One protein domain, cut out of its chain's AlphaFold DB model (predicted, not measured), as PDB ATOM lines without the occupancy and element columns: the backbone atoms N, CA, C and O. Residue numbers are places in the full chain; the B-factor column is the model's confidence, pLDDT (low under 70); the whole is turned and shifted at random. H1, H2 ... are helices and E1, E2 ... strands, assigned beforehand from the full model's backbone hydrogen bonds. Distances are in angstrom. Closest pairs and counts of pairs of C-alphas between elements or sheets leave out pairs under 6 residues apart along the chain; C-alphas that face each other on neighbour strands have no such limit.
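Overview. This is residues 2 to 40 and 139 to 174 of the 176 residues of the protein "Hypothetical protein" of Rotaria socialis (UniProt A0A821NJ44). A helical hairpin, H1 and H2, packs through H2 on the long helix H4, which crosses it; H3 packs on H4, and strand E1 lies farthest out. The 75 printed residues include H1, H2, E1, H3, H4, H5 in order, mostly helix. The whole is compact, with a radius of gyration of the C-alphas of 11.5 A, spanning 37 by 28 by 20 A.

Along the chain. H1 is residues 2 to 11, from C-alpha 2 at (10.815, 59.307, 6.801); H2 is residues 19 to 32, 20.0 A from first to last C-alpha; E1 is residues 35 to 40; H3 is residues 141 to 145; H4 is residues 149 to 165, 24.0 A from first to last C-alpha; H5 is residues 171 to 174, ending with C-alpha 174 at (-4.868, 73.166, 19.373).

Arrangement. H1 and H2 touch, closest C-alphas Ser 5 and Phe 28, 6.6 A, at a shallow tilt of 23 degrees, opposite ways. The hub H4 touches H2 with residues 155 to 159 alone, closest C-alphas Tyr 25 and Leu 155, 6.8 A, about perpendicular at 75 degrees. H4 touches H3, closest C-alphas Ser 142 and Gln 152, 4.9 A. H4 and H5 only just touch, with 3 pairs of C-alphas within 8 A. E1 pairs with no named strand. Each O i to N i+4 pair is within hydrogen-bond range in H1 and H4, 9 of 10 in H2, 0 of 1 in H3, with 2 of 2 O i to N i+3.

Size, cuts and confidence. Residues 41 to 138 are not printed; C-alphas 40 and 139 are 12.0 A apart. No link printed whole is long. Residue 13 is under 70 in pLDDT.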
ATOM      1  N   PHE A   2      11.819  58.265   7.143       83.00
ATOM      2  CA  PHE A   2      10.815  59.307   6.801       83.00
ATOM      3  C   PHE A   2       9.476  58.731   6.322       83.00
ATOM      4  O   PHE A   2       8.431  59.065   6.871       83.00
ATOM      5  N   ASN A   3       9.514  57.798   5.366       84.25
ATOM      6  CA  ASN A   3       8.302  57.160   4.849       84.25
ATOM      7  C   ASN A   3       7.528  56.391   5.933       84.25
ATOM      8  O   ASN A   3       6.308  56.432   5.934       84.25
ATOM      9  N   GLU A   4       8.206  55.729   6.872       85.94
ATOM     10  CA  GLU A   4       7.547  54.961   7.942       85.94
ATOM     11  C   GLU A   4       6.844  55.893   8.934       85.94
ATOM     12  O   GLU A   4       5.670  55.694   9.234       85.94
ATOM     13  N   SER A   5       7.518  56.958   9.378       82.44
ATOM     14  CA  SER A   5       6.931  57.962  10.273       82.44
ATOM     15  C   SER A   5       5.799  58.747   9.601       82.44
ATOM     16  O   SER A   5       4.807  59.081  10.242       82.44
ATOM     17  N   MET A   6       5.923  59.016   8.299       86.06
ATOM     18  CA  MET A   6       4.863  59.633   7.503       86.06
ATOM     19  C   MET A   6       3.633  58.719   7.426       86.06
ATOM     20  O   MET A   6       2.517  59.179   7.655       86.06
ATOM     21  N   MET A   7       3.828  57.425   7.147       86.88
ATOM     22  CA  MET A   7       2.732  56.450   7.105       86.88
ATOM     23  C   MET A   7       2.077  56.261   8.473       86.88
ATOM     24  O   MET A   7       0.862  56.103   8.526       86.88
ATOM     25  N   ALA A   8       2.838  56.337   9.568       84.69
ATOM     26  CA  ALA A   8       2.282  56.292  10.917       84.69
ATOM     27  C   ALA A   8       1.258  57.415  11.148       84.69
ATOM     28  O   ALA A   8       0.173  57.149  11.636       84.69
ATOM     29  N   ILE A   9       1.545  58.646  10.717       86.12
ATOM     30  CA  ILE A   9       0.592  59.759  10.863       86.12
ATOM     31  C   ILE A   9      -0.570  59.669   9.862       86.12
ATOM     32  O   ILE A   9      -1.691  60.049  10.187       86.12
ATOM     33  N   ILE A  10      -0.325  59.172   8.645       86.75
ATOM     34  CA  ILE A  10      -1.372  59.010   7.621       86.75
ATOM     35  C   ILE A  10      -2.397  57.938   8.016       86.75
ATOM     36  O   ILE A  10      -3.582  58.098   7.724       86.75
ATOM     37  N   ASN A  11      -1.943  56.849   8.640       82.94
ATOM     38  CA  ASN A  11      -2.785  55.701   8.983       82.94
ATOM     39  C   ASN A  11      -3.615  55.908  10.263       82.94
ATOM     40  O   ASN A  11      -4.531  55.128  10.517       82.94
ATOM     41  N   GLU A  12      -3.323  56.947  11.045       74.31
ATOM     42  CA  GLU A  12      -4.099  57.343  12.224       74.31
ATOM     43  C   GLU A  12      -5.351  58.169  11.840       74.31
ATOM     44  O   GLU A  12      -5.456  58.690  10.716       74.31
ATOM     45  N   PRO A  13      -6.336  58.322  12.750       63.50
ATOM     46  CA  PRO A  13      -7.463  59.222  12.541       63.50
ATOM     47  C   PRO A  13      -6.949  60.614  12.162       63.50
ATOM     48  O   PRO A  13      -6.103  61.190  12.838       63.50
ATOM     49  N   HIS A  14      -7.457  61.161  11.056       73.69
ATOM     50  CA  HIS A  14      -6.824  62.288  10.359       73.69
ATOM     51  C   HIS A  14      -6.713  63.591  11.178       73.69
ATOM     52  O   HIS A  14      -5.990  64.505  10.783       73.69
ATOM     53  N   THR A  15      -7.420  63.663  12.307       83.81
ATOM     54  CA  THR A  15      -7.255  64.665  13.361       83.81
ATOM     55  C   THR A  15      -7.101  63.912  14.683       83.81
ATOM     56  O   THR A  15      -7.984  63.099  14.985       83.81
ATOM     57  N   PRO A  16      -6.046  64.176  15.473       90.69
ATOM     58  CA  PRO A  16      -5.847  63.495  16.741       90.69
ATOM     59  C   PRO A  16      -7.005  63.769  17.703       90.69
ATOM     60  O   PRO A  16      -7.527  64.882  17.791       90.69
ATOM     61  N   ARG A  17      -7.408  62.726  18.417       91.75
ATOM     62  CA  ARG A  17      -8.483  62.706  19.418       91.75
ATOM     63  C   ARG A  17      -7.954  62.469  20.823       91.75
ATOM     64  O   ARG A  17      -8.664  62.715  21.793       91.75
ATOM     65  N   THR A  18      -6.721  61.988  20.925       93.69
ATOM     66  CA  THR A  18      -6.038  61.707  22.184       93.69
ATOM     67  C   THR A  18      -4.684  62.411  22.236       93.69
ATOM     68  O   THR A  18      -4.083  62.724  21.206       93.69
ATOM     69  N   GLU A  19      -4.168  62.634  23.445       94.50
ATOM     70  CA  GLU A  19      -2.814  63.176  23.632       94.50
ATOM     71  C   GLU A  19      -1.732  62.229  23.084       94.50
ATOM     72  O   GLU A  19      -0.690  62.677  22.603       94.50
ATOM     73  N   ALA A  20      -1.981  60.916  23.094       92.75
ATOM     74  CA  ALA A  20      -1.077  59.935  22.496       92.75
ATOM     75  C   ALA A  20      -0.953  60.138  20.975       92.75
ATOM     76  O   ALA A  20       0.157  60.171  20.446       92.75
ATOM     77  N   GLU A  21      -2.071  60.361  20.280       92.50
ATOM     78  CA  GLU A  21      -2.070  60.664  18.844       92.50
ATOM     79  C   GLU A  21      -1.398  62.017  18.558       92.50
ATOM     80  O   GLU A  21      -0.582  62.116  17.642       92.50
ATOM     81  N   GLN A  22      -1.653  63.053  19.370       95.12
ATOM     82  CA  GLN A  22      -0.951  64.340  19.248       95.12
ATOM     83  C   GLN A  22       0.569  64.187  19.435       95.12
ATOM     84  O   GLN A  22       1.361  64.840  18.750       95.12
ATOM     85  N   THR A  23       0.989  63.283  20.320       94.31
ATOM     86  CA  THR A  23       2.405  62.988  20.560       94.31
ATOM     87  C   THR A  23       3.088  62.428  19.308       94.31
ATOM     88  O   THR A  23       4.245  62.762  19.063       94.31
ATOM     89  N   LEU A  24       2.387  61.675  18.447       93.56
ATOM     90  CA  LEU A  24       2.935  61.218  17.160       93.56
ATOM     91  C   LEU A  24       3.295  62.394  16.236       93.56
ATOM     92  O   LEU A  24       4.374  62.404  15.640       93.56
ATOM     93  N   TYR A  25       2.433  63.415  16.157       94.69
ATOM     94  CA  TYR A  25       2.704  64.630  15.377       94.69
ATOM     95  C   TYR A  25       3.895  65.407  15.947       94.69
ATOM     96  O   TYR A  25       4.749  65.872  15.189       94.69
ATOM     97  N   ASN A  26       3.983  65.513  17.276       96.31
ATOM     98  CA  ASN A  26       5.106  66.160  17.950       96.31
ATOM     99  C   ASN A  26       6.428  65.426  17.656       96.31
ATOM    100  O   ASN A  26       7.368  66.063  17.185       96.31
ATOM    101  N   MET A  27       6.461  64.096  17.800       94.69
ATOM    102  CA  MET A  27       7.642  63.273  17.500       94.69
ATOM    103  C   MET A  27       8.072  63.361  16.033       94.69
ATOM    104  O   MET A  27       9.265  63.393  15.723       94.69
ATOM    105  N   PHE A  28       7.118  63.429  15.105       95.00
ATOM    106  CA  PHE A  28       7.429  63.622  13.691       95.00
ATOM    107  C   PHE A  28       8.109  64.969  13.437       95.00
ATOM    108  O   PHE A  28       9.115  65.030  12.732       95.00
ATOM    109  N   LEU A  29       7.619  66.043  14.063       96.50
ATOM    110  CA  LEU A  29       8.254  67.359  13.987       96.50
ATOM    111  C   LEU A  29       9.589  67.430  14.738       96.50
ATOM    112  O   LEU A  29      10.437  68.235  14.362       96.50
ATOM    113  N   ASP A  30       9.792  66.640  15.791       95.50
ATOM    114  CA  ASP A  30      11.097  66.511  16.454       95.50
ATOM    115  C   ASP A  30      12.113  65.831  15.531       95.50
ATOM    116  O   ASP A  30      13.271  66.238  15.463       95.50
ATOM    117  N   THR A  31      11.665  64.835  14.765       95.75
ATOM    118  CA  THR A  31      12.534  64.052  13.878       95.75
ATOM    119  C   THR A  31      12.898  64.814  12.602       95.75
ATOM    120  O   THR A  31      14.043  64.768  12.157       95.75
ATOM    121  N   PHE A  32      11.935  65.509  11.987       96.56
ATOM    122  CA  PHE A  32      12.105  66.108  10.655       96.56
ATOM    123  C   PHE A  32      12.092  67.639  10.644       96.56
ATOM    124  O   PHE A  32      12.306  68.248   9.596       96.56
ATOM    125  N   GLY A  33      11.862  68.275  11.793       96.88
ATOM    126  CA  GLY A  33      11.716  69.721  11.900       96.88
ATOM    127  C   GLY A  33      10.356  70.228  11.412       96.88
ATOM    128  O   GLY A  33       9.423  69.476  11.143       96.88
ATOM    129  N   THR A  34      10.225  71.550  11.311       98.00
ATOM    130  CA  THR A  34       8.974  72.223  10.908       98.00
ATOM    131  C   THR A  34       8.886  72.513   9.414       98.00
ATOM    132  O   THR A  34       7.800  72.775   8.892       98.00
ATOM    133  N   HIS A  35      10.018  72.480   8.717       98.25
ATOM    134  CA  HIS A  35      10.140  72.868   7.320       98.25
ATOM    135  C   HIS A  35      11.075  71.919   6.583       98.25
ATOM    136  O   HIS A  35      11.999  71.362   7.168       98.25
ATOM    137  N   TYR A  36      10.875  71.817   5.276       97.12
ATOM    138  CA  TYR A  36      11.821  71.191   4.366       97.12
ATOM    139  C   TYR A  36      12.354  72.226   3.380       97.12
ATOM    140  O   TYR A  36      11.737  73.264   3.122       97.12
ATOM    141  N   VAL A  37      13.534  71.948   2.840       97.62
ATOM    142  CA  VAL A  37      14.186  72.811   1.858       97.62
ATOM    143  C   VAL A  37      13.615  72.508   0.476       97.62
ATOM    144  O   VAL A  37      13.625  71.356   0.050       97.62
ATOM    145  N   THR A  38      13.120  73.531  -0.222       97.50
ATOM    146  CA  THR A  38      12.618  73.401  -1.604       97.50
ATOM    147  C   THR A  38      13.662  73.806  -2.631       97.50
ATOM    148  O   THR A  38      13.727  73.215  -3.702       97.50
ATOM    149  N   HIS A  39      14.485  74.801  -2.301       97.50
ATOM    150  CA  HIS A  39      15.541  75.313  -3.167       97.50
ATOM    151  C   HIS A  39      16.766  75.662  -2.329       97.50
ATOM    152  O   HIS A  39      16.641  76.151  -1.202       97.50
ATOM    153  N   VAL A  40      17.947  75.448  -2.901       97.44
ATOM    154  CA  VAL A  40      19.230  75.837  -2.313       97.44
ATOM    155  C   VAL A  40      20.014  76.683  -3.298       97.44
ATOM    156  O   VAL A  40      20.048  76.389  -4.491       97.44
ATOM    157  N   ALA A 139       9.854  75.429   2.733       97.94
ATOM    158  CA  ALA A 139       8.412  75.283   2.783       97.94
ATOM    159  C   ALA A 139       8.016  74.513   4.050       97.94
ATOM    160  O   ALA A 139       8.758  73.639   4.506       97.94
ATOM    161  N   PRO A 140       6.855  74.816   4.640       98.06
ATOM    162  CA  PRO A 140       6.386  74.121   5.831       98.06
ATOM    163  C   PRO A 140       6.152  72.639   5.549       98.06
ATOM    164  O   PRO A 140       5.588  72.286   4.509       98.06
ATOM    165  N   LEU A 141       6.537  71.777   6.489       97.25
ATOM    166  CA  LEU A 141       6.518  70.325   6.306       97.25
ATOM    167  C   LEU A 141       5.117  69.773   6.013       97.25
ATOM    168  O   LEU A 141       4.969  68.831   5.239       97.25
ATOM    169  N   SER A 142       4.074  70.425   6.533       97.31
ATOM    170  CA  SER A 142       2.680  70.089   6.236       97.31
ATOM    171  C   SER A 142       2.324  70.134   4.749       97.31
ATOM    172  O   SER A 142       1.435  69.400   4.329       97.31
ATOM    173  N   ASN A 143       3.037  70.904   3.918       97.56
ATOM    174  CA  ASN A 143       2.789  70.939   2.472       97.56
ATOM    175  C   ASN A 143       3.053  69.594   1.778       97.56
ATOM    176  O   ASN A 143       2.502  69.356   0.705       97.56
ATOM    177  N   LEU A 144       3.848  68.704   2.378       95.69
ATOM    178  CA  LEU A 144       4.069  67.357   1.841       95.69
ATOM    179  C   LEU A 144       2.818  66.468   1.945       95.69
ATOM    180  O   LEU A 144       2.682  65.511   1.188       95.69
ATOM    181  N   PHE A 145       1.867  66.816   2.817       94.56
ATOM    182  CA  PHE A 145       0.642  66.058   3.073       94.56
ATOM    183  C   PHE A 145      -0.557  66.563   2.254       94.56
ATOM    184  O   PHE A 145      -1.698  66.366   2.653       94.56
ATOM    185  N   TYR A 146      -0.333  67.186   1.091       94.88
ATOM    186  CA  TYR A 146      -1.395  67.784   0.261       94.88
ATOM    187  C   TYR A 146      -2.513  66.810  -0.165       94.88
ATOM    188  O   TYR A 146      -3.614  67.241  -0.498       94.88
ATOM    189  N   ARG A 147      -2.248  65.497  -0.160       94.38
ATOM    190  CA  ARG A 147      -3.249  64.447  -0.439       94.38
ATOM    191  C   ARG A 147      -4.098  64.065   0.781       94.38
ATOM    192  O   ARG A 147      -5.080  63.350   0.628       94.38
ATOM    193  N   TYR A 148      -3.723  64.536   1.968       93.62
ATOM    194  CA  TYR A 148      -4.339  64.228   3.258       93.62
ATOM    195  C   TYR A 148      -4.698  65.545   3.965       93.62
ATOM    196  O   TYR A 148      -4.013  65.947   4.906       93.62
ATOM    197  N   PRO A 149      -5.748  66.260   3.518       93.56
ATOM    198  CA  PRO A 149      -6.000  67.649   3.912       93.56
ATOM    199  C   PRO A 149      -6.197  67.842   5.421       93.56
ATOM    200  O   PRO A 149      -5.781  68.860   5.963       93.56
ATOM    201  N   LEU A 150      -6.781  66.861   6.116       93.62
ATOM    202  CA  LEU A 150      -6.941  66.901   7.572       93.62
ATOM    203  C   LEU A 150      -5.593  66.753   8.301       93.62
ATOM    204  O   LEU A 150      -5.283  67.573   9.164       93.62
ATOM    205  N   VAL A 151      -4.743  65.811   7.873       94.19
ATOM    206  CA  VAL A 151      -3.370  65.656   8.391       94.19
ATOM    207  C   VAL A 151      -2.551  66.916   8.108       94.19
ATOM    208  O   VAL A 151      -1.884  67.441   8.997       94.19
ATOM    209  N   GLN A 152      -2.635  67.449   6.886       95.44
ATOM    210  CA  GLN A 152      -1.986  68.699   6.500       95.44
ATOM    211  C   GLN A 152      -2.438  69.865   7.383       95.44
ATOM    212  O   GLN A 152      -1.589  70.597   7.891       95.44
ATOM    213  N   ALA A 153      -3.748  70.050   7.568       95.25
ATOM    214  CA  ALA A 153      -4.308  71.122   8.388       95.25
ATOM    215  C   ALA A 153      -3.895  70.981   9.860       95.25
ATOM    216  O   ALA A 153      -3.522  71.966  10.499       95.25
ATOM    217  N   HIS A 154      -3.897  69.763  10.399       95.44
ATOM    218  CA  HIS A 154      -3.495  69.523  11.779       95.44
ATOM    219  C   HIS A 154      -1.997  69.738  12.007       95.44
ATOM    220  O   HIS A 154      -1.598  70.466  12.919       95.44
ATOM    221  N   LEU A 155      -1.155  69.186  11.130       95.69
ATOM    222  CA  LEU A 155       0.291  69.385  11.180       95.69
ATOM    223  C   LEU A 155       0.646  70.865  10.979       95.69
ATOM    224  O   LEU A 155       1.538  71.382  11.643       95.69
ATOM    225  N   ARG A 156      -0.093  71.582  10.122       97.38
ATOM    226  CA  ARG A 156       0.018  73.036   9.949       97.38
ATOM    227  C   ARG A 156      -0.249  73.790  11.253       97.38
ATOM    228  O   ARG A 156       0.571  74.627  11.616       97.38
ATOM    229  N   ARG A 157      -1.351  73.494  11.949       97.06
ATOM    230  CA  ARG A 157      -1.665  74.110  13.252       97.06
ATOM    231  C   ARG A 157      -0.587  73.805  14.289       97.06
ATOM    232  O   ARG A 157      -0.117  74.718  14.954       97.06
ATOM    233  N   THR A 158      -0.141  72.552  14.352       97.12
ATOM    234  CA  THR A 158       0.925  72.114  15.269       97.12
ATOM    235  C   THR A 158       2.241  72.861  15.007       97.12
ATOM    236  O   THR A 158       2.887  73.320  15.946       97.12
ATOM    237  N   ILE A 159       2.630  73.023  13.733       98.06
ATOM    238  CA  ILE A 159       3.817  73.797  13.338       98.06
ATOM    239  C   ILE A 159       3.672  75.259  13.760       98.06
ATOM    240  O   ILE A 159       4.587  75.786  14.383       98.06
ATOM    241  N   ASN A 160       2.547  75.902  13.441       98.12
ATOM    242  CA  ASN A 160       2.335  77.310  13.777       98.12
ATOM    243  C   ASN A 160       2.393  77.525  15.295       98.12
ATOM    244  O   ASN A 160       3.143  78.376  15.755       98.12
ATOM    245  N   TYR A 161       1.715  76.674  16.073       98.12
ATOM    246  CA  TYR A 161       1.759  76.743  17.532       98.12
ATOM    247  C   TYR A 161       3.194  76.672  18.071       98.12
ATOM    248  O   TYR A 161       3.568  77.486  18.914       98.12
ATOM    249  N   LEU A 162       4.007  75.730  17.570       97.81
ATOM    250  CA  LEU A 162       5.409  75.602  17.975       97.81
ATOM    251  C   LEU A 162       6.210  76.871  17.670       97.81
ATOM    252  O   LEU A 162       7.024  77.278  18.494       97.81
ATOM    253  N   LEU A 163       6.019  77.460  16.489       97.19
ATOM    254  CA  LEU A 163       6.736  78.671  16.084       97.19
ATOM    255  C   LEU A 163       6.336  79.876  16.941       97.19
ATOM    256  O   LEU A 163       7.205  80.661  17.306       97.19
ATOM    257  N   ASP A 164       5.056  79.979  17.296       97.88
ATOM    258  CA  ASP A 164       4.516  81.107  18.057       97.88
ATOM    259  C   ASP A 164       4.851  81.021  19.557       97.88
ATOM    260  O   ASP A 164       5.120  82.035  20.195       97.88
ATOM    261  N   HIS A 165       4.863  79.812  20.129       97.56
ATOM    262  CA  HIS A 165       4.998  79.607  21.579       97.56
ATOM    263  C   HIS A 165       6.341  79.004  22.004       97.56
ATOM    264  O   HIS A 165       6.614  78.900  23.199       97.56
ATOM    265  N   GLY A 166       7.165  78.537  21.063       97.12
ATOM    266  CA  GLY A 166       8.445  77.884  21.354       97.12
ATOM    267  C   GLY A 166       8.329  76.535  22.077       97.12
ATOM    268  O   GLY A 166       9.337  76.016  22.555       97.12
ATOM    269  N   LYS A 167       7.126  75.951  22.173       97.06
ATOM    270  CA  LYS A 167       6.866  74.663  22.840       97.06
ATOM    271  C   LYS A 167       5.908  73.775  22.042       97.06
ATOM    272  O   LYS A 167       5.140  74.254  21.210       97.06
ATOM    273  N   ARG A 168       5.955  72.465  22.305       95.56
ATOM    274  CA  ARG A 168       5.038  71.486  21.701       95.56
ATOM    275  C   ARG A 168       3.629  71.665  22.284       95.56
ATOM    276  O   ARG A 168       3.519  71.761  23.506       95.56
ATOM    277  N   PRO A 169       2.579  71.700  21.449       96.88
ATOM    278  CA  PRO A 169       1.216  71.769  21.949       96.88
ATOM    279  C   PRO A 169       0.753  70.422  22.509       96.88
ATOM    280  O   PRO A 169       1.080  69.359  21.962       96.88
ATOM    281  N   MET A 170      -0.079  70.496  23.543       96.75
ATOM    282  CA  MET A 170      -1.045  69.461  23.910       96.75
ATOM    283  C   MET A 170      -2.277  69.543  23.001       96.75
ATOM    284  O   MET A 170      -2.554  70.586  22.400       96.75
ATOM    285  N   LEU A 171      -3.053  68.462  22.901       95.38
ATOM    286  CA  LEU A 171      -4.237  68.428  22.039       95.38
ATOM    287  C   LEU A 171      -5.259  69.509  22.424       95.38
ATOM    288  O   LEU A 171      -5.848  70.141  21.545       95.38
ATOM    289  N   ALA A 172      -5.442  69.758  23.723       95.31
ATOM    290  CA  ALA A 172      -6.347  70.795  24.220       95.31
ATOM    291  C   ALA A 172      -5.969  72.212  23.739       95.31
ATOM    292  O   ALA A 172      -6.851  73.031  23.500       95.31
ATOM    293  N   GLU A 173      -4.675  72.490  23.545       95.62
ATOM    294  CA  GLU A 173      -4.162  73.804  23.131       95.62
ATOM    295  C   GLU A 173      -4.349  74.075  21.627       95.62
ATOM    296  O   GLU A 173      -4.254  75.218  21.197       95.62
ATOM    297  N   LEU A 174      -4.623  73.042  20.821       91.75
ATOM    298  CA  LEU A 174      -4.868  73.166  19.373       91.75
ATOM    299  C   LEU A 174      -6.352  73.290  19.002       91.75
ATOM    300  O   LEU A 174      -6.674  73.523  17.831       91.75
TER     301      LEU A 174